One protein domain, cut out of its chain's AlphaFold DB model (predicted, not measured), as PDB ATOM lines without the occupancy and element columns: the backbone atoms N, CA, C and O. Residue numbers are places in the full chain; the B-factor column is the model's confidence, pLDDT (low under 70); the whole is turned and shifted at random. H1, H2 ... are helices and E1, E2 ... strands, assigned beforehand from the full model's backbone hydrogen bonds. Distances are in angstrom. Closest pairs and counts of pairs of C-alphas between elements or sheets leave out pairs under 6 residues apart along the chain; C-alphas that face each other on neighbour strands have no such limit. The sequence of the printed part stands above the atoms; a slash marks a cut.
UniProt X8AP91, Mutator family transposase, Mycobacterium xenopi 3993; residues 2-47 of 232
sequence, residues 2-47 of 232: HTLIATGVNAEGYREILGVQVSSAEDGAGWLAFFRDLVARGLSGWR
ATOM      1  N   HIS A   2     -22.079  46.259 -48.058       79.19
ATOM      2  CA  HIS A   2     -20.847  45.885 -48.749       79.19
ATOM      3  C   HIS A   2     -19.718  45.758 -47.730       79.19
ATOM      4  O   HIS A   2     -19.655  46.543 -46.785       79.19
ATOM      5  N   THR A   3     -18.818  44.800 -47.930       85.12
ATOM      6  CA  THR A   3     -17.643  44.614 -47.074       85.12
ATOM      7  C   THR A   3     -16.389  44.940 -47.872       85.12
ATOM      8  O   THR A   3     -16.084  44.267 -48.855       85.12
ATOM      9  N   LEU A   4     -15.660  45.963 -47.434       81.31
ATOM     10  CA  LEU A   4     -14.369  46.378 -47.969       81.31
ATOM     11  C   LEU A   4     -13.271  45.642 -47.201       81.31
ATOM     12  O   LEU A   4     -13.270  45.646 -45.970       81.31
ATOM     13  N   ILE A   5     -12.349  44.995 -47.915       83.62
ATOM     14  CA  ILE A   5     -11.221  44.267 -47.324       83.62
ATOM     15  C   ILE A   5      -9.943  44.706 -48.035       83.62
ATOM     16  O   ILE A   5      -9.797  44.480 -49.236       83.62
ATOM     17  N   ALA A   6      -9.004  45.286 -47.289       82.88
ATOM     18  CA  ALA A   6      -7.660  45.568 -47.779       82.88
ATOM     19  C   ALA A   6      -6.734  44.408 -47.420       82.88
ATOM     20  O   ALA A   6      -6.618  44.028 -46.255       82.88
ATOM     21  N   THR A   7      -6.046  43.881 -48.428       79.94
ATOM     22  CA  THR A   7      -4.965  42.909 -48.246       79.94
ATOM     23  C   THR A   7      -3.678  43.492 -48.798       79.94
ATOM     24  O   THR A   7      -3.683  44.077 -49.880       79.94
ATOM     25  N   GLY A   8      -2.600  43.360 -48.035       77.44
ATOM     26  CA  GLY A   8      -1.272  43.847 -48.383       77.44
ATOM     27  C   GLY A   8      -0.253  42.718 -48.365       77.44
ATOM     28  O   GLY A   8      -0.541  41.613 -47.901       77.44
ATOM     29  N   VAL A   9       0.935  43.007 -48.884       76.81
ATOM     30  CA  VAL A   9       2.129  42.182 -48.693       76.81
ATOM     31  C   VAL A   9       3.105  43.019 -47.876       76.81
ATOM     32  O   VAL A   9       3.398  44.149 -48.267       76.81
ATOM     33  N   ASN A  10       3.560  42.496 -46.739       77.56
ATOM     34  CA  ASN A  10       4.499  43.202 -45.873       77.56
ATOM     35  C   ASN A  10       5.930  43.184 -46.459       77.56
ATOM     36  O   ASN A  10       6.201  42.528 -47.469       77.56
ATOM     37  N   ALA A  11       6.866  43.892 -45.821       72.69
ATOM     38  CA  ALA A  11       8.264  43.958 -46.269       72.69
ATOM     39  C   ALA A  11       8.975  42.588 -46.302       72.69
ATOM     40  O   ALA A  11       9.952  42.409 -47.024       72.69
ATOM     41  N   GLU A  12       8.464  41.620 -45.544       73.06
ATOM     42  CA  GLU A  12       8.978  40.253 -45.438       73.06
ATOM     43  C   GLU A  12       8.340  39.305 -46.474       73.06
ATOM     44  O   GLU A  12       8.700  38.132 -46.552       73.06
ATOM     45  N   GLY A  13       7.404  39.797 -47.295       70.62
ATOM     46  CA  GLY A  13       6.745  39.025 -48.350       70.62
ATOM     47  C   GLY A  13       5.499  38.253 -47.904       70.62
ATOM     48  O   GLY A  13       4.950  37.471 -48.686       70.62
ATOM     49  N   TYR A  14       5.009  38.465 -46.683       67.19
ATOM     50  CA  TYR A  14       3.806  37.811 -46.175       67.19
ATOM     51  C   TYR A  14       2.542  38.595 -46.517       67.19
ATOM     52  O   TYR A  14       2.491  39.819 -46.402       67.19
ATOM     53  N   ARG A  15       1.490  37.873 -46.923       77.50
ATOM     54  CA  ARG A  15       0.156  38.450 -47.126       77.50
ATOM     55  C   ARG A  15      -0.529  38.680 -45.785       77.50
ATOM     56  O   ARG A  15      -0.656  37.747 -44.995       77.50
ATOM     57  N   GLU A  16      -1.070  39.873 -45.597       78.12
ATOM     58  CA  GLU A  16      -1.797  40.255 -44.389       78.12
ATOM     59  C   GLU A  16      -3.056  41.069 -44.709       78.12
ATOM     60  O   GLU A  16      -3.203  41.637 -45.795       78.12
ATOM     61  N   ILE A  17      -3.998  41.095 -43.764       85.19
ATOM     62  CA  ILE A  17      -5.195  41.935 -43.851       85.19
ATOM     63  C   ILE A  17      -4.862  43.274 -43.204       85.19
ATOM     64  O   ILE A  17      -4.609  43.339 -42.006       85.19
ATOM     65  N   LEU A  18      -4.912  44.341 -43.998       85.94
ATOM     66  CA  LEU A  18      -4.637  45.698 -43.532       85.94
ATOM     67  C   LEU A  18      -5.873  46.340 -42.896       85.94
ATOM     68  O   LEU A  18      -5.747  47.221 -42.052       85.94
ATOM     69  N   GLY A  19      -7.082  45.933 -43.286       82.69
ATOM     70  CA  GLY A  19      -8.317  46.470 -42.717       82.69
ATOM     71  C   GLY A  19      -9.577  45.850 -43.298       82.69
ATOM     72  O   GLY A  19      -9.567  45.328 -44.414       82.69
ATOM     73  N   VAL A  20     -10.663  45.931 -42.528       88.31
ATOM     74  CA  VAL A  20     -12.006  45.490 -42.920       88.31
ATOM     75  C   VAL A  20     -13.013  46.555 -42.498       88.31
ATOM     76  O   VAL A  20     -12.990  46.989 -41.351       88.31
ATOM     77  N   GLN A  21     -13.909  46.944 -43.403       83.25
ATOM     78  CA  GLN A  21     -14.986  47.892 -43.113       83.25
ATOM     79  C   GLN A  21     -16.287  47.453 -43.783       83.25
ATOM     80  O   GLN A  21     -16.281  46.942 -44.901       83.25
ATOM     81  N   VAL A  22     -17.414  47.679 -43.110       86.94
ATOM     82  CA  VAL A  22     -18.749  47.481 -43.686       86.94
ATOM     83  C   VAL A  22     -19.313  48.838 -44.097       86.94
ATOM     84  O   VAL A  22     -19.282  49.784 -43.313       86.94
ATOM     85  N   SER A  23     -19.820  48.934 -45.324       78.62
ATOM     86  CA  SER A  23     -20.455  50.130 -45.880       78.62
ATOM     87  C   SER A  23     -21.887  49.830 -46.327       78.62
ATOM     88  O   SER A  23     -22.202  48.728 -46.789       78.62
ATOM     89  N   SER A  24     -22.776  50.815 -46.214       76.75
ATOM     90  CA  SER A  24     -24.144  50.718 -46.732       76.75
ATOM     91  C   SER A  24     -24.187  50.781 -48.263       76.75
ATOM     92  O   SER A  24     -25.039  50.113 -48.852       76.75
ATOM     93  N   ALA A  25     -23.228  51.472 -48.894       68.19
ATOM     94  CA  ALA A  25     -23.101  51.632 -50.344       68.19
ATOM     95  C   ALA A  25     -21.652  51.443 -50.834       68.19
ATOM     96  O   ALA A  25     -20.691  51.752 -50.125       68.19
ATOM     97  N   GLU A  26     -21.495  50.936 -52.059       73.62
ATOM     98  CA  GLU A  26     -20.209  50.869 -52.765       73.62
ATOM     99  C   GLU A  26     -19.982  52.162 -53.554       73.62
ATOM    100  O   GLU A  26     -20.132  52.228 -54.775       73.62
ATOM    101  N   ASP A  27     -19.682  53.233 -52.828       73.88
ATOM    102  CA  ASP A  27     -19.497  54.562 -53.387       73.88
ATOM    103  C   ASP A  27     -18.125  55.149 -53.042       73.88
ATOM    104  O   ASP A  27     -17.322  54.605 -52.283       73.88
ATOM    105  N   GLY A  28     -17.828  56.295 -53.653       71.44
ATOM    106  CA  GLY A  28     -16.549  56.965 -53.459       71.44
ATOM    107  C   GLY A  28     -16.278  57.401 -52.026       71.44
ATOM    108  O   GLY A  28     -15.127  57.384 -51.598       71.44
ATOM    109  N   ALA A  29     -17.327  57.795 -51.304       75.50
ATOM    110  CA  ALA A  29     -17.213  58.249 -49.930       75.50
ATOM    111  C   ALA A  29     -16.836  57.088 -49.002       75.50
ATOM    112  O   ALA A  29     -15.923  57.241 -48.190       75.50
ATOM    113  N   GLY A  30     -17.456  55.915 -49.179       73.56
ATOM    114  CA  GLY A  30     -17.119  54.698 -48.442       73.56
ATOM    115  C   GLY A  30     -15.674  54.253 -48.672       73.56
ATOM    116  O   GLY A  30     -14.958  53.972 -47.710       73.56
ATOM    117  N   TRP A  31     -15.210  54.270 -49.925       78.25
ATOM    118  CA  TRP A  31     -13.816  53.961 -50.262       78.25
ATOM    119  C   TRP A  31     -12.825  54.962 -49.661       78.25
ATOM    120  O   TRP A  31     -11.829  54.563 -49.059       78.25
ATOM    121  N   LEU A  32     -13.096  56.264 -49.775       80.31
ATOM    122  CA  LEU A  32     -12.223  57.298 -49.218       80.31
ATOM    123  C   LEU A  32     -12.143  57.212 -47.690       80.31
ATOM    124  O   LEU A  32     -11.054  57.327 -47.128       80.31
ATOM    125  N   ALA A  33     -13.275  56.990 -47.017       81.50
ATOM    126  CA  ALA A  33     -13.314  56.792 -45.572       81.50
ATOM    127  C   ALA A  33     -12.463  55.583 -45.152       81.50
ATOM    128  O   ALA A  33     -11.663  55.693 -44.226       81.50
ATOM    129  N   PHE A  34     -12.562  54.479 -45.894       81.19
ATOM    130  CA  PHE A  34     -11.771  53.275 -45.655       81.19
ATOM    131  C   PHE A  34     -10.260  53.499 -45.814       81.19
ATOM    132  O   PHE A  34      -9.471  53.068 -44.974       81.19
ATOM    133  N   PHE A  35      -9.830  54.228 -46.848       82.44
ATOM    134  CA  PHE A  35      -8.411  54.563 -47.012       82.44
ATOM    135  C   PHE A  35      -7.905  55.527 -45.937       82.44
ATOM    136  O   PHE A  35      -6.786  55.370 -45.452       82.44
ATOM    137  N   ARG A  36      -8.723  56.500 -45.523       84.94
ATOM    138  CA  ARG A  36      -8.368  57.408 -44.424       84.94
ATOM    139  C   ARG A  36      -8.211  56.665 -43.102       84.94
ATOM    140  O   ARG A  36      -7.278  56.973 -42.371       84.94
ATOM    141  N   ASP A  37      -9.066  55.683 -42.824       84.94
ATOM    142  CA  ASP A  37      -8.935  54.813 -41.651       84.94
ATOM    143  C   ASP A  37      -7.617  54.021 -41.675       84.94
ATOM    144  O   ASP A  37      -6.883  54.000 -40.690       84.94
ATOM    145  N   LEU A  38      -7.262  53.436 -42.824       86.56
ATOM    146  CA  LEU A  38      -5.989  52.726 -42.990       86.56
ATOM    147  C   LEU A  38      -4.782  53.633 -42.710       86.56
ATOM    148  O   LEU A  38      -3.879  53.242 -41.969       86.56
ATOM    149  N   VAL A  39      -4.775  54.846 -43.266       86.00
ATOM    150  CA  VAL A  39      -3.701  55.829 -43.045       86.00
ATOM    151  C   VAL A  39      -3.663  56.294 -41.588       86.00
ATOM    152  O   VAL A  39      -2.586  56.372 -41.003       86.00
ATOM    153  N   ALA A  40      -4.820  56.538 -40.966       87.56
ATOM    154  CA  ALA A  40      -4.909  56.914 -39.554       87.56
ATOM    155  C   ALA A  40      -4.368  55.820 -38.616       87.56
ATOM    156  O   ALA A  40      -3.811  56.132 -37.567       87.56
ATOM    157  N   ARG A  41      -4.466  54.543 -39.013       85.50
ATOM    158  CA  ARG A  41      -3.863  53.398 -38.305       85.50
ATOM    159  C   ARG A  41      -2.367  53.209 -38.581       85.50
ATOM    160  O   ARG A  41      -1.784  52.236 -38.111       85.50
ATOM    161  N   GLY A  42      -1.743  54.130 -39.312       82.62
ATOM    162  CA  GLY A  42      -0.302  54.150 -39.553       82.62
ATOM    163  C   GLY A  42       0.133  53.524 -40.877       82.62
ATOM    164  O   GLY A  42       1.337  53.388 -41.102       82.62
ATOM    165  N   LEU A  43      -0.799  53.165 -41.773       84.75
ATOM    166  CA  LEU A  43      -0.424  52.694 -43.107       84.75
ATOM    167  C   LEU A  43       0.236  53.838 -43.891       84.75
ATOM    168  O   LEU A  43      -0.411  54.806 -44.286       84.75
ATOM    169  N   SER A  44       1.533  53.702 -44.144       75.81
ATOM    170  CA  SER A  44       2.362  54.683 -44.844       75.81
ATOM    171  C   SER A  44       3.328  53.976 -45.797       75.81
ATOM    172  O   SER A  44       3.541  52.770 -45.687       75.81
ATOM    173  N   GLY A  45       3.855  54.698 -46.792       69.94
ATOM    174  CA  GLY A  45       4.820  54.143 -47.756       69.94
ATOM    175  C   GLY A  45       4.284  53.007 -48.640       69.94
ATOM    176  O   GLY A  45       5.066  52.293 -49.265       69.94
ATOM    177  N   TRP A  46       2.964  52.816 -48.696       70.69
ATOM    178  CA  TRP A  46       2.335  51.783 -49.512       70.69
ATOM    179  C   TRP A  46       2.349  52.182 -50.989       70.69
ATOM    180  O   TRP A  46       2.215  53.352 -51.347       70.69
ATOM    181  N   ARG A  47       2.490  51.186 -51.864       63.69
ATOM    182  CA  ARG A  47       2.430  51.369 -53.315       63.69
ATOM    183  C   ARG A  47       1.239  50.580 -53.851       63.69
ATOM    184  O   ARG A  47       1.070  49.407 -53.528       63.69
TER     185      ARG A  47
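This is residues 2 to 47 of the 232 residues of the protein "Mutator family transposase" of Mycobacterium xenopi 3993 (UniProt X8AP91). A long two-stranded hairpin, E1 and E2, has one helix, H1, packed over one face, mainly on E2, and a tail, residues 41 to 47, follows the helix. The printed part has 46 residues, with E1, E2 and H1 in that order, the sheet E1 - E2 antiparallel and the class mixed, helices and strands. It is only just compact, close to loose, with a radius of gyration of the C-alphas of 11.3 A, and is a rod of 35 by 17 by 15 A.

E1, residues 2 to 9, begins at C-alpha 2 (-20.847, 45.885, -48.749) and is 23.3 A long. E2, residues 15 to 23, is 23.7 A long. H1, residues 28 to 40, is 18.1 A long and ends at C-alpha 40 (-4.909, 56.914, -39.554).

The hairpin strands E1 and E2 are antiparallel at 162 degrees; N 4 and O 21 are within hydrogen-bond range at 2.8 A. The closest C-alphas of E2 and H1, Ser 23 and Gly 30, are 6.2 A apart. Those of E1 and H1, Leu 4 and Phe 34, are 7.7 A apart. In H1 every O i to N i+4 pair is within hydrogen-bond range.

The C-alphas farthest apart, Glu 12 and Ser 24, are 34.8 A apart. The printed part has no cut, and both links are tight. Residues 14, 25, 45 and 47 have pLDDT under 70.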